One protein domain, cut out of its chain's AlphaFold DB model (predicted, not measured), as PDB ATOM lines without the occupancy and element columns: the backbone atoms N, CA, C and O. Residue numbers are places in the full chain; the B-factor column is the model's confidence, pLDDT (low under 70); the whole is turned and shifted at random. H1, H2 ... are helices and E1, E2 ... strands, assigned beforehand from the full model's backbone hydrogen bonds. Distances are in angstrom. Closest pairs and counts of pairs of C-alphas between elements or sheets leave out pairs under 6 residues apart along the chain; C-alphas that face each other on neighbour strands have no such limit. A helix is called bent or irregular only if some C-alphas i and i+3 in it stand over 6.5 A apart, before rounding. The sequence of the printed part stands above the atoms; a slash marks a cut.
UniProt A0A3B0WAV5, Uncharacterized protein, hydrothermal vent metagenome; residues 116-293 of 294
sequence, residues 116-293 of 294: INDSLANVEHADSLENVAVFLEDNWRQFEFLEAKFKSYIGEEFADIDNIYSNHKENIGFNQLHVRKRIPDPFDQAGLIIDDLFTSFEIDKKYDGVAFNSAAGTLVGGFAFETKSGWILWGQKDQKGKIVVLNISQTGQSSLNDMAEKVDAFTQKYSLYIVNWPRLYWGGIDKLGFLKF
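Overview. This is residues 116 to 293 of the 294 residues of an uncharacterized protein of hydrothermal vent metagenome (UniProt A0A3B0WAV5). A strongly twisted four-stranded sheet, E5, E8, E9 and E10, has the small strand pair E2 and E6 crossed over it as a sandwich; at its E10 edge it meets a second sheet, E3, E11 and E12, that lies between the helices H1 and H3. The short pair E1 and E7 adds to the E2 and E6 side, and the short helix H2 is beside the larger sheet at its level. The printed part has 178 residues, with three named helices and twelve named strands in the order E1 E2 E3 H1 E4 H2 E5 E6 E7 E8 E9 E10 H3 E11 E12. The class is mixed, helices and strands; the four-stranded and three-stranded sheets are antiparallel in the orders E5 E8 E9 E10 and E3 E11 E12, E1 and E7 are antiparallel, and E2 and E6 are parallel. The whole is compact, with a radius of gyration of the C-alphas of 16.0 A and spans of 44 by 36 by 32 A.

Along the chain. E1 is residues 123 to 125, beginning at C-alpha 123 (28.689, -56.923, 3.318). E2 is residues 132 to 135 and E3 residues 143 to 147. H1, residues 148 to 167, measures 29.3 A; it has a kink of 33 degrees near residue 155 and is irregular, with C-alphas 149 and 152 7.7 A apart. E4 is residues 178 to 180, H2 residues 194 to 200, E5 residues 203 to 207, E6 residues 209 to 212 and E7 residues 217 to 219. E8 is residues 222 to 227, 16.9 A; E9 residues 231 to 237, 19.1 A; E10 residues 243 to 250, 20.1 A, from C-alpha 243 (24.241, -42.400, -3.446). H3, residues 256 to 270, measures 20.6 A and is irregular, with C-alphas 258 and 261 7.3 A apart. E11 is residues 272 to 276, and E12, residues 281 to 284, ends at C-alpha 284 (36.496, -31.016, -11.394).

Arrangement. E8, E9 and E10 form a meander, each strand the antiparallel neighbour of the one before, through two hairpins; N 225 and O 233 are 2.8 A apart, and N 247 and O 234 2.7 A. E5 is the edge strand beside E8, with N 204 and O 226 at 2.8 A. E5 runs on into E6 at 66 degrees, and E7 into E8 at 79 degrees. The sheet E2 E6 faces the four-stranded sheet, 8.6 A centre to centre, its strands at 85 degrees to the others; N 211 and O 133 are 2.9 A apart. Between E1 and E7, N 124 and O 218 are 2.8 A apart. The closest C-alphas of the edge strands E10 and E3 are those of Asn 247 and Glu 144, 4.1 A. In the sheet E3 E11 E12, N 146 and O 273 are 2.8 A apart, and across the hairpin E11 and E12, N 276 and O 281 are 2.8 A apart. Three layers result, with helices on both faces of that sheet: H1 lies over E11 at a height of 9.9 A, along the strands, and H3 on the opposite face at 8.5 A, slantwise to them. H2 and H3 are close but not clearly touching, Ser 200 and Phe 266 having the closest C-alphas at 6.4 A. Every O i to N i+4 pair is within hydrogen-bond range in H2, against 14 of 16 in H1 and 9 of 11 in H3.

Size, cuts and confidence. The two C-alphas farthest apart, those of Asn 171 and Lys 240, are 46.5 A apart. The printed part has no cut. The link from E4 to H2, residues 181 to 193, is long. E4 pairs with no named strand, but its residues 179 to 180 pair in parallel with residues 116 to 117. The mean pLDDT of the printed part is 94.5, and no printed residue is under 70.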
ATOM      1  N   ILE A 116      45.157 -46.144   2.081       96.94
ATOM      2  CA  ILE A 116      43.853 -46.821   2.090       96.94
ATOM      3  C   ILE A 116      42.818 -45.970   2.829       96.94
ATOM      4  O   ILE A 116      43.169 -45.049   3.571       96.94
ATOM      5  N   ASN A 117      41.535 -46.268   2.631       96.56
ATOM      6  CA  ASN A 117      40.475 -45.730   3.480       96.56
ATOM      7  C   ASN A 117      40.381 -46.535   4.788       96.56
ATOM      8  O   ASN A 117      40.628 -47.737   4.784       96.56
ATOM      9  N   ASP A 118      40.031 -45.892   5.902       93.50
ATOM     10  CA  ASP A 118      39.878 -46.578   7.192       93.50
ATOM     11  C   ASP A 118      38.548 -47.312   7.370       93.50
ATOM     12  O   ASP A 118      38.397 -48.105   8.303       93.50
ATOM     13  N   SER A 119      37.590 -47.031   6.491       91.50
ATOM     14  CA  SER A 119      36.267 -47.626   6.495       91.50
ATOM     15  C   SER A 119      36.135 -48.645   5.378       91.50
ATOM     16  O   SER A 119      36.707 -48.496   4.299       91.50
ATOM     17  N   LEU A 120      35.306 -49.650   5.628       89.31
ATOM     18  CA  LEU A 120      34.850 -50.604   4.633       89.31
ATOM     19  C   LEU A 120      33.337 -50.683   4.673       89.31
ATOM     20  O   LEU A 120      32.721 -50.622   5.741       89.31
ATOM     21  N   ALA A 121      32.736 -50.816   3.496       90.62
ATOM     22  CA  ALA A 121      31.308 -51.043   3.397       90.62
ATOM     23  C   ALA A 121      30.942 -52.395   4.022       90.62
ATOM     24  O   ALA A 121      31.629 -53.400   3.837       90.62
ATOM     25  N   ASN A 122      29.820 -52.422   4.740       91.44
ATOM     26  CA  ASN A 122      29.272 -53.671   5.252       91.44
ATOM     27  C   ASN A 122      28.861 -54.584   4.093       91.44
ATOM     28  O   ASN A 122      28.266 -54.123   3.115       91.44
ATOM     29  N   VAL A 123      29.117 -55.880   4.253       92.38
ATOM     30  CA  VAL A 123      28.689 -56.923   3.318       92.38
ATOM     31  C   VAL A 123      27.559 -57.758   3.909       92.38
ATOM     32  O   VAL A 123      27.512 -58.007   5.116       92.38
ATOM     33  N   GLU A 124      26.657 -58.209   3.049       92.62
ATOM     34  CA  GLU A 124      25.601 -59.165   3.358       92.62
ATOM     35  C   GLU A 124      25.772 -60.450   2.549       92.62
ATOM     36  O   GLU A 124      26.468 -60.492   1.532       92.62
ATOM     37  N   HIS A 125      25.178 -61.534   3.044       89.62
ATOM     38  CA  HIS A 125      25.214 -62.807   2.339       89.62
ATOM     39  C   HIS A 125      24.494 -62.690   0.994       89.62
ATOM     40  O   HIS A 125      23.387 -62.162   0.934       89.62
ATOM     41  N   ALA A 126      25.112 -63.231  -0.054       86.81
ATOM     42  CA  ALA A 126      24.515 -63.342  -1.374       86.81
ATOM     43  C   ALA A 126      24.368 -64.821  -1.750       86.81
ATOM     44  O   ALA A 126      25.338 -65.583  -1.676       86.81
ATOM     45  N   ASP A 127      23.166 -65.207  -2.181       84.50
ATOM     46  CA  ASP A 127      22.868 -66.574  -2.632       84.50
ATOM     47  C   ASP A 127      23.633 -66.937  -3.919       84.50
ATOM     48  O   ASP A 127      23.939 -68.104  -4.165       84.50
ATOM     49  N   SER A 128      23.954 -65.929  -4.735       87.50
ATOM     50  CA  SER A 128      24.688 -66.036  -5.996       87.50
ATOM     51  C   SER A 128      25.592 -64.821  -6.180       87.50
ATOM     52  O   SER A 128      25.249 -63.718  -5.755       87.50
ATOM     53  N   LEU A 129      26.737 -65.029  -6.830       89.81
ATOM     54  CA  LEU A 129      27.608 -63.953  -7.317       89.81
ATOM     55  C   LEU A 129      27.635 -63.886  -8.854       89.81
ATOM     56  O   LEU A 129      28.543 -63.295  -9.437       89.81
ATOM     57  N   GLU A 130      26.660 -64.499  -9.534       89.56
ATOM     58  CA  GLU A 130      26.469 -64.285 -10.972       89.56
ATOM     59  C   GLU A 130      26.125 -62.805 -11.243       89.56
ATOM     60  O   GLU A 130      25.304 -62.219 -10.545       89.56
ATOM     61  N   ASN A 131      26.756 -62.202 -12.260       93.06
ATOM     62  CA  ASN A 131      26.563 -60.794 -12.650       93.06
ATOM     63  C   ASN A 131      26.813 -59.757 -11.524       93.06
ATOM     64  O   ASN A 131      26.248 -58.660 -11.525       93.06
ATOM     65  N   VAL A 132      27.695 -60.072 -10.575       95.44
ATOM     66  CA  VAL A 132      28.172 -59.145  -9.537       95.44
ATOM     67  C   VAL A 132      29.530 -58.576  -9.946       95.44
ATOM     68  O   VAL A 132      30.387 -59.316 -10.413       95.44
ATOM     69  N   ALA A 133      29.739 -57.267  -9.770       95.56
ATOM     70  CA  ALA A 133      31.053 -56.664  -9.991       95.56
ATOM     71  C   ALA A 133      31.964 -56.948  -8.790       95.56
ATOM     72  O   ALA A 133      31.610 -56.606  -7.659       95.56
ATOM     73  N   VAL A 134      33.129 -57.554  -9.023       94.38
ATOM     74  CA  VAL A 134      34.088 -57.891  -7.965       94.38
ATOM     75  C   VAL A 134      35.273 -56.928  -7.991       94.38
ATOM     76  O   VAL A 134      35.871 -56.690  -9.039       94.38
ATOM     77  N   PHE A 135      35.638 -56.387  -6.829       94.69
ATOM     78  CA  PHE A 135      36.799 -55.509  -6.669       94.69
ATOM     79  C   PHE A 135      37.707 -55.977  -5.535       94.69
ATOM     80  O   PHE A 135      37.268 -56.657  -4.609       94.69
ATOM     81  N   LEU A 136      38.970 -55.552  -5.579       91.81
ATOM     82  CA  LEU A 136      39.843 -55.640  -4.413       91.81
ATOM     83  C   LEU A 136      39.297 -54.755  -3.291       91.81
ATOM     84  O   LEU A 136      38.897 -53.617  -3.537       91.81
ATOM     85  N   GLU A 137      39.329 -55.263  -2.065       91.50
ATOM     86  CA  GLU A 137      38.942 -54.520  -0.859       91.50
ATOM     87  C   GLU A 137      39.699 -53.186  -0.742       91.50
ATOM     88  O   GLU A 137      39.090 -52.132  -0.559       91.50
ATOM     89  N   ASP A 138      41.008 -53.213  -1.004       91.69
ATOM     90  CA  ASP A 138      41.886 -52.039  -0.965       91.69
ATOM     91  C   ASP A 138      41.540 -50.962  -2.005       91.69
ATOM     92  O   ASP A 138      41.988 -49.823  -1.863       91.69
ATOM     93  N   ASN A 139      40.742 -51.286  -3.035       94.69
ATOM     94  CA  ASN A 139      40.260 -50.312  -4.021       94.69
ATOM     95  C   ASN A 139      39.078 -49.483  -3.504       94.69
ATOM     96  O   ASN A 139      38.708 -48.489  -4.142       94.69
ATOM     97  N   TRP A 140      38.481 -49.858  -2.367       96.94
ATOM     98  CA  TRP A 140      37.387 -49.107  -1.768       96.94
ATOM     99  C   TRP A 140      37.796 -47.654  -1.529       96.94
ATOM    100  O   TRP A 140      38.754 -47.350  -0.815       96.94
ATOM    101  N   ARG A 141      37.060 -46.738  -2.168       97.50
ATOM    102  CA  ARG A 141      37.285 -45.294  -2.082       97.50
ATOM    103  C   ARG A 141      38.670 -44.839  -2.536       97.50
ATOM    104  O   ARG A 141      39.088 -43.763  -2.134       97.50
ATOM    105  N   GLN A 142      39.400 -45.598  -3.361       97.75
ATOM    106  CA  GLN A 142      40.696 -45.151  -3.908       97.75
ATOM    107  C   GLN A 142      40.557 -44.205  -5.098       97.75
ATOM    108  O   GLN A 142      41.401 -43.332  -5.298       97.75
ATOM    109  N   PHE A 143      39.498 -44.380  -5.886       98.19
ATOM    110  CA  PHE A 143      39.172 -43.528  -7.018       98.19
ATOM    111  C   PHE A 143      37.686 -43.189  -6.950       98.19
ATOM    112  O   PHE A 143      36.839 -43.990  -7.341       98.19
ATOM    113  N   GLU A 144      37.375 -42.038  -6.362       98.25
ATOM    114  CA  GLU A 144      36.024 -41.681  -5.929       98.25
ATOM    115  C   GLU A 144      35.631 -40.261  -6.330       98.25
ATOM    116  O   GLU A 144      36.472 -39.406  -6.611       98.25
ATOM    117  N   PHE A 145      34.329 -40.015  -6.346       98.31
ATOM    118  CA  PHE A 145      33.753 -38.686  -6.441       98.31
ATOM    119  C   PHE A 145      33.440 -38.162  -5.036       98.31
ATOM    120  O   PHE A 145      32.994 -38.917  -4.176       98.31
ATOM    121  N   LEU A 146      33.651 -36.867  -4.813       97.50
ATOM    122  CA  LEU A 146      33.492 -36.196  -3.522       97.50
ATOM    123  C   LEU A 146      32.813 -34.844  -3.709       97.50
ATOM    124  O   LEU A 146      33.068 -34.153  -4.694       97.50
ATOM    125  N   GLU A 147      32.019 -34.404  -2.740       96.38
ATOM    126  CA  GLU A 147      31.473 -33.044  -2.753       96.38
ATOM    127  C   GLU A 147      32.562 -31.963  -2.686       96.38
ATOM    128  O   GLU A 147      33.528 -32.067  -1.924       96.38
ATOM    129  N   ALA A 148      32.375 -30.860  -3.422       94.81
ATOM    130  CA  ALA A 148      33.358 -29.776  -3.495       94.81
ATOM    131  C   ALA A 148      33.701 -29.141  -2.134       94.81
ATOM    132  O   ALA A 148      34.794 -28.598  -1.956       94.81
ATOM    133  N   LYS A 149      32.809 -29.242  -1.142       95.06
ATOM    134  CA  LYS A 149      33.065 -28.773   0.228       95.06
ATOM    135  C   LYS A 149      34.269 -29.458   0.888       95.06
ATOM    136  O   LYS A 149      34.874 -28.879   1.784       95.06
ATOM    137  N   PHE A 150      34.647 -30.656   0.435       96.69
ATOM    138  CA  PHE A 150      35.783 -31.402   0.976       96.69
ATOM    139  C   PHE A 150      37.142 -30.950   0.423       96.69
ATOM    140  O   PHE A 150      38.159 -31.558   0.742       96.69
ATOM    141  N   LYS A 151      37.199 -29.866  -0.365       96.88
ATOM    142  CA  LYS A 151      38.428 -29.358  -0.997       96.88
ATOM    143  C   LYS A 151      39.632 -29.257  -0.056       96.88
ATOM    144  O   LYS A 151      40.725 -29.669  -0.437       96.88
ATOM    145  N   SER A 152      39.450 -28.695   1.141       97.44
ATOM    146  CA  SER A 152      40.535 -28.554   2.122       97.44
ATOM    147  C   SER A 152      41.012 -29.912   2.624       97.44
ATOM    148  O   SER A 152      42.211 -30.171   2.629       97.44
ATOM    149  N   TYR A 153      40.078 -30.805   2.955       98.19
ATOM    150  CA  TYR A 153      40.389 -32.152   3.425       98.19
ATOM    151  C   TYR A 153      41.088 -32.993   2.358       98.19
ATOM    152  O   TYR A 153      42.027 -33.703   2.690       98.19
ATOM    153  N   ILE A 154      40.706 -32.874   1.081       98.12
ATOM    154  CA  ILE A 154      41.424 -33.539  -0.018       98.12
ATOM    155  C   ILE A 154      42.885 -33.074  -0.060       98.12
ATOM    156  O   ILE A 154      43.781 -33.902  -0.180       98.12
ATOM    157  N   GLY A 155      43.133 -31.769   0.092       98.12
ATOM    158  CA  GLY A 155      44.491 -31.220   0.140       98.12
ATOM    159  C   GLY A 155      45.317 -31.731   1.324       98.12
ATOM    160  O   GLY A 155      46.492 -32.041   1.153       98.12
ATOM    161  N   GLU A 156      44.709 -31.858   2.506       98.56
ATOM    162  CA  GLU A 156      45.367 -32.437   3.686       98.56
ATOM    163  C   GLU A 156      45.677 -33.929   3.506       98.56
ATOM    164  O   GLU A 156      46.791 -34.356   3.790       98.56
ATOM    165  N   GLU A 157      44.721 -34.716   2.998       98.56
ATOM    166  CA  GLU A 157      44.953 -36.134   2.698       98.56
ATOM    167  C   GLU A 157      46.057 -36.291   1.636       98.56
ATOM    168  O   GLU A 157      46.926 -37.145   1.779       98.56
ATOM    169  N   PHE A 158      46.087 -35.445   0.600       98.56
ATOM    170  CA  PHE A 158      47.156 -35.453  -0.405       98.56
ATOM    171  C   PHE A 158      48.528 -35.126   0.180       98.56
ATOM    172  O   PHE A 158      49.499 -35.765  -0.212       98.56
ATOM    173  N   ALA A 159      48.624 -34.180   1.115       98.56
ATOM    174  CA  ALA A 159      49.891 -33.866   1.773       98.56
ATOM    175  C   ALA A 159      50.429 -35.063   2.580       98.56
ATOM    176  O   ALA A 159      51.623 -35.361   2.520       98.56
ATOM    177  N   ASP A 160      49.555 -35.789   3.280       98.56
ATOM    178  CA  ASP A 160      49.950 -36.995   4.017       98.56
ATOM    179  C   ASP A 160      50.374 -38.133   3.069       98.56
ATOM    180  O   ASP A 160      51.367 -38.816   3.322       98.56
ATOM    181  N   ILE A 161      49.669 -38.318   1.948       98.44
ATOM    182  CA  ILE A 161      50.018 -39.317   0.923       98.44
ATOM    183  C   ILE A 161      51.350 -38.965   0.248       98.44
ATOM    184  O   ILE A 161      52.194 -39.838   0.046       98.44
ATOM    185  N   ASP A 162      51.572 -37.693  -0.076       98.25
ATOM    186  CA  ASP A 162      52.832 -37.207  -0.645       98.25
ATOM    187  C   ASP A 162      54.011 -37.425   0.320       98.25
ATOM    188  O   ASP A 162      55.107 -37.814  -0.094       98.25
ATOM    189  N   ASN A 163      53.774 -37.298   1.631       98.12
ATOM    190  CA  ASN A 163      54.753 -37.671   2.650       98.12
ATOM    191  C   ASN A 163      55.090 -39.177   2.618       98.12
ATOM    192  O   ASN A 163      56.265 -39.528   2.748       98.12
ATOM    193  N   ILE A 164      54.111 -40.066   2.396       98.19
ATOM    194  CA  ILE A 164      54.376 -41.507   2.205       98.19
ATOM    195  C   ILE A 164      55.253 -41.740   0.972       98.19
ATOM    196  O   ILE A 164      56.247 -42.465   1.048       98.19
ATOM    197  N   TYR A 165      54.950 -41.079  -0.145       96.75
ATOM    198  CA  TYR A 165      55.777 -41.161  -1.349       96.75
ATOM    199  C   TYR A 165      57.212 -40.686  -1.125       96.75
ATOM    200  O   TYR A 165      58.150 -41.331  -1.597       96.75
ATOM    201  N   SER A 166      57.371 -39.573  -0.414       97.19
ATOM    202  CA  SER A 166      58.660 -38.913  -0.230       97.19
ATOM    203  C   SER A 166      59.560 -39.626   0.779       97.19
ATOM    204  O   SER A 166      60.772 -39.673   0.580       97.19
ATOM    205  N   ASN A 167      58.983 -40.183   1.849       97.31
ATOM    206  CA  ASN A 167      59.751 -40.634   3.015       97.31
ATOM    207  C   ASN A 167      59.638 -42.134   3.314       97.31
ATOM    208  O   ASN A 167      60.441 -42.654   4.087       97.31
ATOM    209  N   HIS A 168      58.669 -42.833   2.720       95.56
ATOM    210  CA  HIS A 168      58.335 -44.213   3.091       95.56
ATOM    211  C   HIS A 168      58.348 -45.194   1.923       95.56
ATOM    212  O   HIS A 168      58.019 -46.366   2.097       95.56
ATOM    213  N   LYS A 169      58.742 -44.746   0.729       93.12
ATOM    214  CA  LYS A 169      58.889 -45.612  -0.437       93.12
ATOM    215  C   LYS A 169      60.186 -46.420  -0.359       93.12
ATOM    216  O   LYS A 169      61.275 -45.853  -0.312       93.12
ATOM    217  N   GLU A 170      60.069 -47.739  -0.444       91.88
ATOM    218  CA  GLU A 170      61.192 -48.675  -0.493       91.88
ATOM    219  C   GLU A 170      61.047 -49.611  -1.696       91.88
ATOM    220  O   GLU A 170      60.080 -50.362  -1.817       91.88
ATOM    221  N   ASN A 171      62.023 -49.592  -2.608       86.94
ATOM    222  CA  ASN A 171      61.989 -50.372  -3.848       86.94
ATOM    223  C   ASN A 171      60.669 -50.175  -4.630       86.94
ATOM    224  O   ASN A 171      60.429 -49.106  -5.197       86.94
ATOM    225  N   ILE A 172      59.833 -51.218  -4.676       85.44
ATOM    226  CA  ILE A 172      58.557 -51.260  -5.401       85.44
ATOM    227  C   ILE A 172      57.333 -50.992  -4.511       85.44
ATOM    228  O   ILE A 172      56.224 -50.976  -5.033       85.44
ATOM    229  N   GLY A 173      57.512 -50.801  -3.201       91.62
ATOM    230  CA  GLY A 173      56.422 -50.636  -2.235       91.62
ATOM    231  C   GLY A 173      56.704 -49.550  -1.200       91.62
ATOM    232  O   GLY A 173      57.553 -48.679  -1.410       91.62
ATOM    233  N   PHE A 174      55.982 -49.599  -0.082       93.94
ATOM    234  CA  PHE A 174      56.077 -48.627   1.004       93.94
ATOM    235  C   PHE A 174      56.216 -49.318   2.361       93.94
ATOM    236  O   PHE A 174      55.516 -50.284   2.639       93.94
ATOM    237  N   ASN A 175      57.085 -48.812   3.232       93.56
ATOM    238  CA  ASN A 175      57.231 -49.320   4.602       93.56
ATOM    239  C   ASN A 175      56.203 -48.711   5.580       93.56
ATOM    240  O   ASN A 175      56.080 -49.151   6.723       93.56
ATOM    241  N   GLN A 176      55.448 -47.705   5.134       94.69
ATOM    242  CA  GLN A 176      54.319 -47.112   5.845       94.69
ATOM    243  C   GLN A 176      53.163 -46.837   4.888       94.69
ATOM    244  O   GLN A 176      53.339 -46.759   3.675       94.69
ATOM    245  N   LEU A 177      51.980 -46.668   5.468       95.00
ATOM    246  CA  LEU A 177      50.725 -46.464   4.766       95.00
ATOM    247  C   LEU A 177      49.962 -45.323   5.429       95.00
ATOM    248  O   LEU A 177      49.794 -45.316   6.651       95.00
ATOM    249  N   HIS A 178      49.448 -44.394   4.630       98.00
ATOM    250  CA  HIS A 178      48.532 -43.378   5.133       98.00
ATOM    251  C   HIS A 178      47.091 -43.895   5.156       98.00
ATOM    252  O   HIS A 178      46.530 -44.258   4.122       98.00
ATOM    253  N   VAL A 179      46.462 -43.897   6.327       97.75
ATOM    254  CA  VAL A 179      45.079 -44.354   6.505       97.75
ATOM    255  C   VAL A 179      44.151 -43.138   6.556       97.75
ATOM    256  O   VAL A 179      44.141 -42.408   7.549       97.75
ATOM    257  N   ARG A 180      43.369 -42.923   5.492       97.56
ATOM    258  CA  ARG A 180      42.481 -41.757   5.330       97.56
ATOM    259  C   ARG A 180      41.233 -41.873   6.190       97.56
ATOM    260  O   ARG A 180      40.589 -42.920   6.188       97.56
ATOM    261  N   LYS A 181      40.873 -40.770   6.858       96.38
ATOM    262  CA  LYS A 181      39.733 -40.688   7.804       96.38
ATOM    263  C   LYS A 181      38.976 -39.364   7.761       96.38
ATOM    264  O   LYS A 181      37.922 -39.239   8.379       96.38
ATOM    265  N   ARG A 182      39.515 -38.336   7.090       96.94
ATOM    266  CA  ARG A 182      38.993 -36.960   7.192       96.94
ATOM    267  C   ARG A 182      37.634 -36.779   6.515       96.94
ATOM    268  O   ARG A 182      36.931 -35.822   6.820       96.94
ATOM    269  N   ILE A 183      37.269 -37.685   5.606       95.94
ATOM    270  CA  ILE A 183      36.034 -37.627   4.813       95.94
ATOM    271  C   ILE A 183      35.225 -38.912   5.053       95.94
ATOM    272  O   ILE A 183      35.298 -39.833   4.232       95.94
ATOM    273  N   PRO A 184      34.485 -39.015   6.173       92.38
ATOM    274  CA  PRO A 184      33.681 -40.199   6.474       92.38
ATOM    275  C   PRO A 184      32.482 -40.341   5.523       92.38
ATOM    276  O   PRO A 184      32.254 -41.428   5.002       92.38
ATOM    277  N   ASP A 185      31.797 -39.234   5.218       92.69
ATOM    278  CA  ASP A 185      30.554 -39.215   4.437       92.69
ATOM    279  C   ASP A 185      30.720 -38.351   3.171       92.69
ATOM    280  O   ASP A 185      30.547 -37.133   3.231       92.69
ATOM    281  N   PRO A 186      31.087 -38.932   2.012       93.75
ATOM    282  CA  PRO A 186      31.465 -38.147   0.834       93.75
ATOM    283  C   PRO A 186      30.294 -37.475   0.095       93.75
ATOM    284  O   PRO A 186      30.556 -36.638  -0.770       93.75
ATOM    285  N   PHE A 187      29.040 -37.821   0.426       92.00
ATOM    286  CA  PHE A 187      27.813 -37.369  -0.253       92.00
ATOM    287  C   PHE A 187      26.656 -37.042   0.711       92.00
ATOM    288  O   PHE A 187      25.535 -37.530   0.548       92.00
ATOM    289  N   ASP A 188      26.880 -36.215   1.733       80.00
ATOM    290  CA  ASP A 188      25.813 -35.912   2.701       80.00
ATOM    291  C   ASP A 188      24.781 -34.875   2.187       80.00
ATOM    292  O   ASP A 188      23.645 -34.851   2.674       80.00
ATOM    293  N   GLN A 189      25.129 -34.056   1.180       75.88
ATOM    294  CA  GLN A 189      24.317 -32.918   0.719       75.88
ATOM    295  C   GLN A 189      23.963 -32.942  -0.777       75.88
ATOM    296  O   GLN A 189      22.941 -32.367  -1.154       75.88
ATOM    297  N   ALA A 190      24.728 -33.638  -1.618       74.75
ATOM    298  CA  ALA A 190      24.597 -33.600  -3.077       74.75
ATOM    299  C   ALA A 190      23.236 -34.092  -3.585       74.75
ATOM    300  O   ALA A 190      22.819 -33.748  -4.688       74.75
ATOM    301  N   GLY A 191      22.545 -34.924  -2.796       84.75
ATOM    302  CA  GLY A 191      21.234 -35.466  -3.152       84.75
ATOM    303  C   GLY A 191      21.247 -36.367  -4.390       84.75
ATOM    304  O   GLY A 191      20.179 -36.629  -4.935       84.75
ATOM    305  N   LEU A 192      22.428 -36.830  -4.808       94.25
ATOM    306  CA  LEU A 192      22.643 -37.639  -5.999       94.25
ATOM    307  C   LEU A 192      21.917 -38.987  -5.879       94.25
ATOM    308  O   LEU A 192      22.023 -39.674  -4.858       94.25
ATOM    309  N   ILE A 193      21.205 -39.380  -6.929       95.50
ATOM    310  CA  ILE A 193      20.523 -40.674  -7.031       95.50
ATOM    311  C   ILE A 193      21.055 -41.476  -8.219       95.50
ATOM    312  O   ILE A 193      21.732 -40.963  -9.102       95.50
ATOM    313  N   ILE A 194      20.733 -42.766  -8.262       94.62
ATOM    314  CA  ILE A 194      21.187 -43.665  -9.334       94.62
ATOM    315  C   ILE A 194      20.750 -43.187 -10.732       94.62
ATOM    316  O   ILE A 194      21.523 -43.298 -11.680       94.62
ATOM    317  N   ASP A 195      19.552 -42.613 -10.861       94.94
ATOM    318  CA  ASP A 195      19.033 -42.125 -12.149       94.94
ATOM    319  C   ASP A 195      19.864 -40.974 -12.735       94.94
ATOM    320  O   ASP A 195      19.934 -40.807 -13.958       94.94
ATOM    321  N   ASP A 196      20.565 -40.222 -11.883       96.06
ATOM    322  CA  ASP A 196      21.521 -39.211 -12.326       96.06
ATOM    323  C   ASP A 196      22.690 -39.846 -13.087       96.06
ATOM    324  O   ASP A 196      23.134 -39.300 -14.098       96.06
ATOM    325  N   LEU A 197      23.150 -41.030 -12.659       96.69
ATOM    326  CA  LEU A 197      24.218 -41.756 -13.346       96.69
ATOM    327  C   LEU A 197      23.763 -42.235 -14.724       96.69
ATOM    328  O   LEU A 197      24.486 -42.049 -15.697       96.69
ATOM    329  N   PHE A 198      22.550 -42.787 -14.832       95.69
ATOM    330  CA  PHE A 198      21.996 -43.217 -16.123       95.69
ATOM    331  C   PHE A 198      21.791 -42.059 -17.102       95.69
ATOM    332  O   PHE A 198      21.878 -42.245 -18.312       95.69
ATOM    333  N   THR A 199      21.518 -40.862 -16.584       95.69
ATOM    334  CA  THR A 199      21.351 -39.660 -17.407       95.69
ATOM    335  C   THR A 199      22.696 -39.090 -17.860       95.69
ATOM    336  O   THR A 199      22.797 -38.538 -18.954       95.69
ATOM    337  N   SER A 200      23.728 -39.187 -17.020       97.12
ATOM    338  CA  SER A 200      25.037 -38.580 -17.279       97.12
ATOM    339  C   SER A 200      26.034 -39.500 -17.978       97.12
ATOM    340  O   SER A 200      26.962 -39.008 -18.620       97.12
ATOM    341  N   PHE A 201      25.851 -40.815 -17.885       97.56
ATOM    342  CA  PHE A 201      26.773 -41.797 -18.435       97.56
ATOM    343  C   PHE A 201      26.045 -42.787 -19.341       97.56
ATOM    344  O   PHE A 201      24.956 -43.267 -19.042       97.56
ATOM    345  N   GLU A 202      26.676 -43.119 -20.465       96.12
ATOM    346  CA  GLU A 202      26.164 -44.124 -21.392       96.12
ATOM    347  C   GLU A 202      26.417 -45.513 -20.802       96.12
ATOM    348  O   GLU A 202      27.498 -46.069 -20.983       96.12
ATOM    349  N   ILE A 203      25.448 -46.052 -20.064       97.19
ATOM    350  CA  ILE A 203      25.566 -47.367 -19.424       97.19
ATOM    351  C   ILE A 203      25.349 -48.488 -20.448       97.19
ATOM    352  O   ILE A 203      24.378 -48.467 -21.203       97.19
ATOM    353  N   ASP A 204      26.262 -49.459 -20.458       96.31
ATOM    354  CA  ASP A 204      26.221 -50.662 -21.296       96.31
ATOM    355  C   ASP A 204      25.765 -51.894 -20.503       96.31
ATOM    356  O   ASP A 204      24.875 -52.627 -20.935       96.31
ATOM    357  N   LYS A 205      26.305 -52.078 -19.289       95.94
ATOM    358  CA  LYS A 205      25.976 -53.204 -18.404       95.94
ATOM    359  C   LYS A 205      25.586 -52.721 -17.016       95.94
ATOM    360  O   LYS A 205      26.200 -51.821 -16.444       95.94
ATOM    361  N   LYS A 206      24.575 -53.374 -16.442       97.62
ATOM    362  CA  LYS A 206      24.198 -53.240 -15.035       97.62
ATOM    363  C   LYS A 206      24.539 -54.527 -14.296       97.62
ATOM    364  O   LYS A 206      24.106 -55.604 -14.706       97.62
ATOM    365  N   TYR A 207      25.271 -54.385 -13.202       96.88
ATOM    366  CA  TYR A 207      25.537 -55.477 -12.278       96.88
ATOM    367  C   TYR A 207      24.446 -55.538 -11.210       96.88
ATOM    368  O   TYR A 207      23.841 -54.519 -10.855       96.88
ATOM    369  N   ASP A 208      24.225 -56.734 -10.677       95.38
ATOM    370  CA  ASP A 208      23.221 -56.977  -9.636       95.38
ATOM    371  C   ASP A 208      23.725 -56.604  -8.233       95.38
ATOM    372  O   ASP A 208      22.939 -56.491  -7.293       95.38
ATOM    373  N   GLY A 209      25.023 -56.330  -8.099       95.50
ATOM    374  CA  GLY A 209      25.640 -55.851  -6.872       95.50
ATOM    375  C   GLY A 209      27.139 -55.614  -7.026       95.50
ATOM    376  O   GLY A 209      27.692 -55.668  -8.127       95.50
ATOM    377  N   VAL A 210      27.788 -55.374  -5.889       96.88
ATOM    378  CA  VAL A 210      29.245 -55.261  -5.763       96.88
ATOM    379  C   VAL A 210      29.707 -56.237  -4.697       96.88
ATOM    380  O   VAL A 210      29.068 -56.307  -3.653       96.88
ATOM    381  N   ALA A 211      30.809 -56.941  -4.926       95.38
ATOM    382  CA  ALA A 211      31.476 -57.775  -3.932       95.38
ATOM    383  C   ALA A 211      32.953 -57.388  -3.801       95.38
ATOM    384  O   ALA A 211      33.567 -56.892  -4.748       95.38
ATOM    385  N   PHE A 212      33.525 -57.652  -2.628       93.06
ATOM    386  CA  PHE A 212      34.974 -57.654  -2.457       93.06
ATOM    387  C   PHE A 212      35.517 -59.060  -2.703       93.06
ATOM    388  O   PHE A 212      34.899 -60.044  -2.300       93.06
ATOM    389  N   ASN A 213      36.686 -59.166  -3.330       86.12
ATOM    390  CA  ASN A 213      37.330 -60.448  -3.629       86.12
ATOM    391  C   ASN A 213      37.657 -61.284  -2.375       86.12
ATOM    392  O   ASN A 213      37.800 -62.500  -2.472       86.12
ATOM    393  N   SER A 214      37.742 -60.648  -1.205       80.94
ATOM    394  CA  SER A 214      37.983 -61.280   0.095       80.94
ATOM    395  C   SER A 214      36.723 -61.879   0.739       80.94
ATOM    396  O   SER A 214      36.826 -62.637   1.707       80.94
ATOM    397  N   ALA A 215      35.523 -61.566   0.230       77.50
ATOM    398  CA  ALA A 215      34.262 -61.914   0.877       77.50
ATOM    399  C   ALA A 215      33.251 -62.540  -0.094       77.50
ATOM    400  O   ALA A 215      32.906 -61.990  -1.135       77.50
ATOM    401  N   ALA A 216      32.673 -63.675   0.304       74.50
ATOM    402  CA  ALA A 216      31.555 -64.295  -0.406       74.50
ATOM    403  C   ALA A 216      30.214 -63.624  -0.039       74.50
ATOM    404  O   ALA A 216      29.332 -64.251   0.553       74.50
ATOM    405  N   GLY A 217      30.086 -62.337  -0.358       89.00
ATOM    406  CA  GLY A 217      28.906 -61.520  -0.092       89.00
ATOM    407  C   GLY A 217      28.927 -60.223  -0.893       89.00
ATOM    408  O   GLY A 217      29.947 -59.866  -1.480       89.00
ATOM    409  N   THR A 218      27.799 -59.522  -0.918       95.00
ATOM    410  CA  THR A 218      27.662 -58.244  -1.624       95.00
ATOM    411  C   THR A 218      27.618 -57.079  -0.651       95.00
ATOM    412  O   THR A 218      27.133 -57.215   0.468       95.00
ATOM    413  N   LEU A 219      28.095 -55.910  -1.071       95.50
ATOM    414  CA  LEU A 219      27.957 -54.671  -0.311       95.50
ATOM    415  C   LEU A 219      26.472 -54.379  -0.069       95.50
ATOM    416  O   LEU A 219      25.668 -54.394  -1.005       95.50
ATOM    417  N   VAL A 220      26.120 -54.044   1.171       95.56
ATOM    418  CA  VAL A 220      24.759 -53.623   1.527       95.56
ATOM    419  C   VAL A 220      24.424 -52.344   0.768       95.56
ATOM    420  O   VAL A 220      25.058 -51.307   0.971       95.56
ATOM    421  N   GLY A 221      23.418 -52.399  -0.107       96.12
ATOM    422  CA  GLY A 221      23.090 -51.275  -0.989       96.12
ATOM    423  C   GLY A 221      24.155 -51.006  -2.060       96.12
ATOM    424  O   GLY A 221      24.227 -49.892  -2.576       96.12
ATOM    425  N   GLY A 222      24.987 -51.997  -2.386       97.38
ATOM    426  CA  GLY A 222      25.973 -51.911  -3.454       97.38
ATOM    427  C   GLY A 222      25.328 -51.734  -4.831       97.38
ATOM    428  O   GLY A 222      24.254 -52.270  -5.105       97.38
ATOM    429  N   PHE A 223      25.986 -50.987  -5.712       98.00
ATOM    430  CA  PHE A 223      25.619 -50.885  -7.124       98.00
ATOM    431  C   PHE A 223      26.870 -50.808  -7.999       98.00
ATOM    432  O   PHE A 223      27.884 -50.257  -7.571       98.00
ATOM    433  N   ALA A 224      26.780 -51.311  -9.230       98.44
ATOM    434  CA  ALA A 224      27.798 -51.109 -10.252       98.44
ATOM    435  C   ALA A 224      27.190 -51.051 -11.657       98.44
ATOM    436  O   ALA A 224      26.238 -51.771 -11.978       98.44
ATOM    437  N   PHE A 225      27.777 -50.204 -12.498       98.31
ATOM    438  CA  PHE A 225      27.393 -49.982 -13.886       98.31
ATOM    439  C   PHE A 225      28.644 -49.858 -14.751       98.31
ATOM    440  O   PHE A 225      29.508 -49.030 -14.469       98.31
ATOM    441  N   GLU A 226      28.728 -50.653 -15.810       98.19
ATOM    442  CA  GLU A 226      29.750 -50.491 -16.840       98.19
ATOM    443  C   GLU A 226      29.250 -49.502 -17.892       98.19
ATOM    444  O   GLU A 226      28.121 -49.609 -18.377       98.19
ATOM    445  N   THR A 227      30.077 -48.528 -18.247       98.06
ATOM    446  CA  THR A 227      29.806 -47.579 -19.323       98.06
ATOM    447  C   THR A 227      30.203 -48.170 -20.675       98.06
ATOM    448  O   THR A 227      31.071 -49.033 -20.763       98.06
ATOM    449  N   LYS A 228      29.664 -47.626 -21.770       96.62
ATOM    450  CA  LYS A 228      30.115 -47.947 -23.136       96.62
ATOM    451  C   LYS A 228      31.584 -47.621 -23.388       96.62
ATOM    452  O   LYS A 228      32.194 -48.201 -24.277       96.62
ATOM    453  N   SER A 229      32.147 -46.694 -22.613       96.19
ATOM    454  CA  SER A 229      33.579 -46.395 -22.626       96.19
ATOM    455  C   SER A 229      34.403 -47.422 -21.847       96.19
ATOM    456  O   SER A 229      35.593 -47.192 -21.676       96.19
ATOM    457  N   GLY A 230      33.806 -48.507 -21.341       96.62
ATOM    458  CA  GLY A 230      34.483 -49.584 -20.620       96.62
ATOM    459  C   GLY A 230      34.919 -49.214 -19.204       96.62
ATOM    460  O   GLY A 230      35.795 -49.873 -18.654       96.62
ATOM    461  N   TRP A 231      34.404 -48.134 -18.618       98.00
ATOM    462  CA  TRP A 231      34.661 -47.775 -17.219       98.00
ATOM    463  C   TRP A 231      33.565 -48.338 -16.327       98.00
ATOM    464  O   TRP A 231      32.418 -48.433 -16.752       98.00
ATOM    465  N   ILE A 232      33.877 -48.649 -15.070       98.44
ATOM    466  CA  ILE A 232      32.862 -49.083 -14.105       98.44
ATOM    467  C   ILE A 232      32.635 -47.981 -13.074       98.44
ATOM    468  O   ILE A 232      33.564 -47.581 -12.374       98.44
ATOM    469  N   LEU A 233      31.394 -47.512 -12.969       98.62
ATOM    470  CA  LEU A 233      30.900 -46.673 -11.879       98.62
ATOM    471  C   LEU A 233      30.289 -47.582 -10.824       98.62
ATOM    472  O   LEU A 233      29.426 -48.397 -11.147       98.62
ATOM    473  N   TRP A 234      30.707 -47.459  -9.572       98.56
ATOM    474  CA  TRP A 234      30.262 -48.378  -8.528       98.56
ATOM    475  C   TRP A 234      30.282 -47.731  -7.156       98.56
ATOM    476  O   TRP A 234      30.933 -46.718  -6.952       98.56
ATOM    477  N   GLY A 235      29.579 -48.297  -6.188       97.81
ATOM    478  CA  GLY A 235      29.577 -47.744  -4.843       97.81
ATOM    479  C   GLY A 235      28.390 -48.210  -4.032       97.81
ATOM    480  O   GLY A 235      27.927 -49.338  -4.188       97.81
ATOM    481  N   GLN A 236      27.915 -47.334  -3.153       97.00
ATOM    482  CA  GLN A 236      26.866 -47.645  -2.194       97.00
ATOM    483  C   GLN A 236      25.769 -46.586  -2.226       97.00
ATOM    484  O   GLN A 236      26.037 -45.387  -2.344       97.00
ATOM    485  N   LYS A 237      24.523 -47.037  -2.091       96.19
ATOM    486  CA  LYS A 237      23.347 -46.187  -1.912       96.19
ATOM    487  C   LYS A 237      22.619 -46.518  -0.613       96.19
ATOM    488  O   LYS A 237      22.648 -47.656  -0.145       96.19
ATOM    489  N   ASP A 238      21.929 -45.532  -0.058       93.75
ATOM    490  CA  ASP A 238      21.057 -45.715   1.094       93.75
ATOM    491  C   ASP A 238      19.740 -46.433   0.720       93.75
ATOM    492  O   ASP A 238      19.450 -46.743  -0.444       93.75
ATOM    493  N   GLN A 239      18.901 -46.684   1.726       91.00
ATOM    494  CA  GLN A 239      17.588 -47.321   1.550       91.00
ATOM    495  C   GLN A 239      16.606 -46.486   0.708       91.00
ATOM    496  O   GLN A 239      15.627 -47.026   0.198       91.00
ATOM    497  N   LYS A 240      16.853 -45.180   0.555       90.00
ATOM    498  CA  LYS A 240      16.047 -44.255  -0.255       90.00
ATOM    499  C   LYS A 240      16.582 -44.120  -1.683       90.00
ATOM    500  O   LYS A 240      16.001 -43.381  -2.472       90.00
ATOM    501  N   GLY A 241      17.659 -44.831  -2.026       91.31
ATOM    502  CA  GLY A 241      18.282 -44.800  -3.346       91.31
ATOM    503  C   GLY A 241      19.235 -43.627  -3.570       91.31
ATOM    504  O   GLY A 241      19.683 -43.440  -4.702       91.31
ATOM    505  N   LYS A 242      19.565 -42.861  -2.524       95.19
ATOM    506  CA  LYS A 242      20.585 -41.814  -2.595       95.19
ATOM    507  C   LYS A 242      21.967 -42.432  -2.546       95.19
ATOM    508  O   LYS A 242      22.227 -43.301  -1.720       95.19
ATOM    509  N   ILE A 243      22.849 -41.972  -3.414       97.06
ATOM    510  CA  ILE A 243      24.241 -42.400  -3.446       97.06
ATOM    511  C   ILE A 243      24.952 -41.830  -2.218       97.06
ATOM    512  O   ILE A 243      24.900 -40.628  -1.977       97.06
ATOM    513  N   VAL A 244      25.604 -42.706  -1.450       96.19
ATOM    514  CA  VAL A 244      26.410 -42.339  -0.273       96.19
ATOM    515  C   VAL A 244      27.906 -42.493  -0.530       96.19
ATOM    516  O   VAL A 244      28.695 -41.809   0.107       96.19
ATOM    517  N   VAL A 245      28.299 -43.344  -1.483       97.31
ATOM    518  CA  VAL A 245      29.673 -43.481  -1.991       97.31
ATOM    519  C   VAL A 245      29.605 -43.738  -3.493       97.31
ATOM    520  O   VAL A 245      28.817 -44.579  -3.930       97.31
ATOM    521  N   LEU A 246      30.446 -43.053  -4.270       98.38
ATOM    522  CA  LEU A 246      30.581 -43.245  -5.714       98.38
ATOM    523  C   LEU A 246      32.056 -43.344  -6.093       98.38
ATOM    524  O   LEU A 246      32.797 -42.368  -6.028       98.38
ATOM    525  N   ASN A 247      32.447 -44.527  -6.528       98.50
ATOM    526  CA  ASN A 247      33.748 -44.874  -7.064       98.50
ATOM    527  C   ASN A 247      33.692 -44.993  -8.590       98.50
ATOM    528  O   ASN A 247      32.629 -45.168  -9.197       98.50
ATOM    529  N   ILE A 248      34.869 -44.957  -9.201       98.31
ATOM    530  CA  ILE A 248      35.080 -45.233 -10.617       98.31
ATOM    531  C   ILE A 248      36.318 -46.107 -10.795       98.31
ATOM    532  O   ILE A 248      37.294 -46.001 -10.054       98.31
ATOM    533  N   SER A 249      36.298 -47.017 -11.761       96.88
ATOM    534  CA  SER A 249      37.425 -47.914 -12.016       96.88
ATOM    535  C   SER A 249      37.636 -48.148 -13.501       96.88
ATOM    536  O   SER A 249      36.679 -48.273 -14.267       96.88
ATOM    537  N   GLN A 250      38.911 -48.197 -13.887       94.12
ATOM    538  CA  GLN A 250      39.318 -48.600 -15.225       94.12
ATOM    539  C   GLN A 250      39.214 -50.116 -15.372       94.12
ATOM    540  O   GLN A 250      39.530 -50.865 -14.450       94.12
ATOM    541  N   THR A 251      38.839 -50.553 -16.564       91.62
ATOM    542  CA  THR A 251      38.958 -51.927 -17.042       91.62
ATOM    543  C   THR A 251      39.967 -51.968 -18.191       91.62
ATOM    544  O   THR A 251      40.401 -50.933 -18.702       91.62
ATOM    545  N   GLY A 252      40.300 -53.168 -18.670       87.12
ATOM    546  CA  GLY A 252      41.130 -53.326 -19.868       87.12
ATOM    547  C   GLY A 252      40.506 -52.773 -21.160       87.12
ATOM    548  O   GLY A 252      41.195 -52.724 -22.173       87.12
ATOM    549  N   GLN A 253      39.226 -52.386 -21.144       90.62
ATOM    550  CA  GLN A 253      38.510 -51.790 -22.280       90.62
ATOM    551  C   GLN A 253      38.233 -50.292 -22.088       90.62
ATOM    552  O   GLN A 253      37.584 -49.675 -22.931       90.62
ATOM    553  N   SER A 254      38.700 -49.694 -20.986       94.62
ATOM    554  CA  SER A 254      38.437 -48.289 -20.686       94.62
ATOM    555  C   SER A 254      39.045 -47.332 -21.716       94.62
ATOM    556  O   SER A 254      40.249 -47.341 -21.958       94.62
ATOM    557  N   SER A 255      38.224 -46.427 -22.246       95.88
ATOM    558  CA  SER A 255      38.633 -45.305 -23.092       95.88
ATOM    559  C   SER A 255      38.558 -44.003 -22.299       95.88
ATOM    560  O   SER A 255      37.482 -43.581 -21.866       95.88
ATOM    561  N   LEU A 256      39.707 -43.358 -22.073       94.44
ATOM    562  CA  LEU A 256      39.755 -42.069 -21.375       94.44
ATOM    563  C   LEU A 256      39.092 -40.961 -22.204       94.44
ATOM    564  O   LEU A 256      38.323 -40.167 -21.664       94.44
ATOM    565  N   ASN A 257      39.339 -40.949 -23.517       95.31
ATOM    566  CA  ASN A 257      38.795 -39.946 -24.432       95.31
ATOM    567  C   ASN A 257      37.261 -39.959 -24.455       95.31
ATOM    568  O   ASN A 257      36.645 -38.899 -24.394       95.31
ATOM    569  N   ASP A 258      36.643 -41.144 -24.461       95.50
ATOM    570  CA  ASP A 258      35.179 -41.272 -24.530       95.50
ATOM    571  C   ASP A 258      34.480 -40.977 -23.190       95.50
ATOM    572  O   ASP A 258      33.263 -40.749 -23.142       95.50
ATOM    573  N   MET A 259      35.240 -41.010 -22.090       96.19
ATOM    574  CA  MET A 259      34.739 -40.819 -20.728       96.19
ATOM    575  C   MET A 259      34.924 -39.388 -20.217       96.19
ATOM    576  O   MET A 259      34.116 -38.915 -19.418       96.19
ATOM    577  N   ALA A 260      35.965 -38.686 -20.662       96.38
ATOM    578  CA  ALA A 260      36.401 -37.468 -19.994       96.38
ATOM    579  C   ALA A 260      35.393 -36.322 -20.007       96.38
ATOM    580  O   ALA A 260      35.115 -35.769 -18.946       96.38
ATOM    581  N   GLU A 261      34.780 -36.022 -21.152       96.50
ATOM    582  CA  GLU A 261      33.760 -34.968 -21.223       96.50
ATOM    583  C   GLU A 261      32.567 -35.270 -20.301       96.50
ATOM    584  O   GLU A 261      32.035 -34.371 -19.652       96.50
ATOM    585  N   LYS A 262      32.183 -36.547 -20.175       97.50
ATOM    586  CA  LYS A 262      31.075 -36.975 -19.310       97.50
ATOM    587  C   LYS A 262      31.411 -36.782 -17.833       97.50
ATOM    588  O   LYS A 262      30.579 -36.281 -17.081       97.50
ATOM    589  N   VAL A 263      32.628 -37.141 -17.422       97.94
ATOM    590  CA  VAL A 263      33.107 -36.926 -16.047       97.94
ATOM    591  C   VAL A 263      33.217 -35.436 -15.731       97.94
ATOM    592  O   VAL A 263      32.749 -35.003 -14.678       97.94
ATOM    593  N   ASP A 264      33.774 -34.638 -16.641       97.69
ATOM    594  CA  ASP A 264      33.908 -33.190 -16.455       97.69
ATOM    595  C   ASP A 264      32.525 -32.517 -16.356       97.69
ATOM    596  O   ASP A 264      32.264 -31.749 -15.428       97.69
ATOM    597  N   ALA A 265      31.582 -32.881 -17.232       97.19
ATOM    598  CA  ALA A 265      30.208 -32.384 -17.174       97.19
ATOM    599  C   ALA A 265      29.480 -32.824 -15.891       97.19
ATOM    600  O   ALA A 265      28.758 -32.031 -15.281       97.19
ATOM    601  N   PHE A 266      29.672 -34.072 -15.456       97.19
ATOM    602  CA  PHE A 266      29.069 -34.604 -14.235       97.19
ATOM    603  C   PHE A 266      29.598 -33.895 -12.983       97.19
ATOM    604  O   PHE A 266      28.814 -33.420 -12.158       97.19
ATOM    605  N   THR A 267      30.921 -33.757 -12.866       96.81
ATOM    606  CA  THR A 267      31.553 -33.057 -11.739       96.81
ATOM    607  C   THR A 267      31.144 -31.588 -11.685       96.81
ATOM    608  O   THR A 267      30.842 -31.079 -10.606       96.81
ATOM    609  N   GLN A 268      31.020 -30.917 -12.833       95.81
ATOM    610  CA  GLN A 268      30.515 -29.548 -12.889       95.81
ATOM    611  C   GLN A 268      29.040 -29.453 -12.467       95.81
ATOM    612  O   GLN A 268      28.694 -28.603 -11.645       95.81
ATOM    613  N   LYS A 269      28.170 -30.325 -12.996       95.12
ATOM    614  CA  LYS A 269      26.722 -30.312 -12.724       95.12
ATOM    615  C   LYS A 269      26.406 -30.487 -11.240       95.12
ATOM    616  O   LYS A 269      25.554 -29.774 -10.717       95.12
ATOM    617  N   TYR A 270      27.085 -31.417 -10.572       94.56
ATOM    618  CA  TYR A 270      26.810 -31.761  -9.175       94.56
ATOM    619  C   TYR A 270      27.778 -31.108  -8.181       94.56
ATOM    620  O   TYR A 270      27.714 -31.398  -6.991       94.56
ATOM    621  N   SER A 271      28.652 -30.207  -8.644       94.75
ATOM    622  CA  SER A 271      29.683 -29.570  -7.813       94.75
ATOM    623  C   SER A 271      30.536 -30.585  -7.047       94.75
ATOM    624  O   SER A 271      30.660 -30.535  -5.821       94.75
ATOM    625  N   LEU A 272      31.117 -31.522  -7.795       96.69
ATOM    626  CA  LEU A 272      31.948 -32.602  -7.276       96.69
ATOM    627  C   LEU A 272      33.407 -32.445  -7.710       96.69
ATOM    628  O   LEU A 272      33.723 -31.817  -8.722       96.69
ATOM    629  N   TYR A 273      34.282 -33.096  -6.957       98.00
ATOM    630  CA  TYR A 273      35.613 -33.488  -7.381       98.00
ATOM    631  C   TYR A 273      35.628 -34.974  -7.700       98.00
ATOM    632  O   TYR A 273      34.939 -35.753  -7.050       98.00
ATOM    633  N   ILE A 274      36.442 -35.368  -8.669       98.25
ATOM    634  CA  ILE A 274      36.873 -36.752  -8.846       98.25
ATOM    635  C   ILE A 274      38.311 -36.861  -8.344       98.25
ATOM    636  O   ILE A 274      39.137 -36.026  -8.696       98.25
ATOM    637  N   VAL A 275      38.610 -37.850  -7.506       98.50
ATOM    638  CA  VAL A 275      39.883 -37.965  -6.788       98.50
ATOM    639  C   VAL A 275      40.416 -39.386  -6.892       98.50
ATOM    640  O   VAL A 275      39.733 -40.330  -6.510       98.50
ATOM    641  N   ASN A 276      41.647 -39.534  -7.380       98.31
ATOM    642  CA  ASN A 276      42.414 -40.773  -7.314       98.31
ATOM    643  C   ASN A 276      43.533 -40.594  -6.284       98.31
ATOM    644  O   ASN A 276      44.543 -39.940  -6.560       98.31
ATOM    645  N   TRP A 277      43.327 -41.153  -5.092       98.31
ATOM    646  CA  TRP A 277      44.207 -40.938  -3.945       98.31
ATOM    647  C   TRP A 277      45.607 -41.503  -4.155       98.31
ATOM    648  O   TRP A 277      46.558 -40.748  -3.951       98.31
ATOM    649  N   PRO A 278      45.782 -42.759  -4.622       96.62
ATOM    650  CA  PRO A 278      47.119 -43.287  -4.855       96.62
ATOM    651  C   PRO A 278      47.898 -42.469  -5.885       96.62
ATOM    652  O   PRO A 278      49.102 -42.330  -5.760       96.62
ATOM    653  N   ARG A 279      47.234 -41.890  -6.893       96.19
ATOM    654  CA  ARG A 279      47.908 -41.101  -7.937       96.19
ATOM    655  C   ARG A 279      48.044 -39.612  -7.622       96.19
ATOM    656  O   ARG A 279      48.539 -38.882  -8.474       96.19
ATOM    657  N   LEU A 280      47.589 -39.147  -6.452       97.00
ATOM    658  CA  LEU A 280      47.527 -37.716  -6.111       97.00
ATOM    659  C   LEU A 280      46.821 -36.878  -7.196       97.00
ATOM    660  O   LEU A 280      47.157 -35.718  -7.446       97.00
ATOM    661  N   TYR A 281      45.835 -37.478  -7.867       97.50
ATOM    662  CA  TYR A 281      45.087 -36.833  -8.938       97.50
ATOM    663  C   TYR A 281      43.735 -36.356  -8.424       97.50
ATOM    664  O   TYR A 281      43.012 -37.095  -7.756       97.50
ATOM    665  N   TRP A 282      43.351 -35.147  -8.822       97.06
ATOM    666  CA  TRP A 282      41.981 -34.671  -8.689       97.06
ATOM    667  C   TRP A 282      41.555 -33.801  -9.869       97.06
ATOM    668  O   TRP A 282      42.329 -32.985 -10.383       97.06
ATOM    669  N   GLY A 283      40.303 -33.965 -10.277       97.06
ATOM    670  CA  GLY A 283      39.662 -33.190 -11.330       97.06
ATOM    671  C   GLY A 283      38.305 -32.643 -10.901       97.06
ATOM    672  O   GLY A 283      37.762 -33.053  -9.875       97.06
ATOM    673  N   GLY A 284      37.768 -31.697 -11.671       94.12
ATOM    674  CA  GLY A 284      36.496 -31.016 -11.394       94.12
ATOM    675  C   GLY A 284      36.621 -29.489 -11.367       94.12
ATOM    676  O   GLY A 284      37.545 -28.915 -11.944       94.12
ATOM    677  N   ILE A 285      35.684 -28.811 -10.695       87.75
ATOM    678  CA  ILE A 285      35.589 -27.337 -10.676       87.75
ATOM    679  C   ILE A 285      36.903 -26.714 -10.192       87.75
ATOM    680  O   ILE A 285      37.331 -26.982  -9.079       87.75
ATOM    681  N   ASP A 286      37.517 -25.839 -10.994       91.00
ATOM    682  CA  ASP A 286      38.814 -25.193 -10.708       91.00
ATOM    683  C   ASP A 286      40.041 -26.124 -10.626       91.00
ATOM    684  O   ASP A 286      41.127 -25.688 -10.226       91.00
ATOM    685  N   LYS A 287      39.888 -27.386 -11.044       93.38
ATOM    686  CA  LYS A 287      40.941 -28.408 -11.098       93.38
ATOM    687  C   LYS A 287      41.188 -28.884 -12.524       93.38
ATOM    688  O   LYS A 287      40.759 -28.263 -13.494       93.38
ATOM    689  N   LEU A 288      41.983 -29.945 -12.643       91.69
ATOM    690  CA  LEU A 288      42.281 -30.581 -13.918       91.69
ATOM    691  C   LEU A 288      40.996 -31.163 -14.531       91.69
ATOM    692  O   LEU A 288      40.088 -31.572 -13.812       91.69
ATOM    693  N   GLY A 289      40.943 -31.231 -15.859       93.38
ATOM    694  CA  GLY A 289      39.938 -32.047 -16.544       93.38
ATOM    695  C   GLY A 289      40.285 -33.533 -16.460       93.38
ATOM    696  O   GLY A 289      41.445 -33.903 -16.225       93.38
ATOM    697  N   PHE A 290      39.304 -34.396 -16.701       95.88
ATOM    698  CA  PHE A 290      39.489 -35.843 -16.609       95.88
ATOM    699  C   PHE A 290      40.480 -36.397 -17.637       95.88
ATOM    700  O   PHE A 290      41.212 -37.333 -17.338       95.88
ATOM    701  N   LEU A 291      40.633 -35.744 -18.796       94.62
ATOM    702  CA  LEU A 291      41.668 -36.083 -19.789       94.62
ATOM    703  C   LEU A 291      43.110 -36.007 -19.250       94.62
ATOM    704  O   LEU A 291      44.029 -36.475 -19.915       94.62
ATOM    705  N   LYS A 292      43.338 -35.383 -18.089       92.94
ATOM    706  CA  LYS A 292      44.658 -35.282 -17.443       92.94
ATOM    707  C   LYS A 292      44.928 -36.387 -16.419       92.94
ATOM    708  O   LYS A 292      45.909 -36.283 -15.696       92.94
ATOM    709  N   PHE A 293      44.055 -37.388 -16.324       88.12
ATOM    710  CA  PHE A 293      44.211 -38.520 -15.410       88.12
ATOM    711  C   PHE A 293      45.365 -39.481 -15.775       88.12
ATOM    712  O   PHE A 293      45.744 -40.300 -14.936       88.12
TER     713      PHE A 293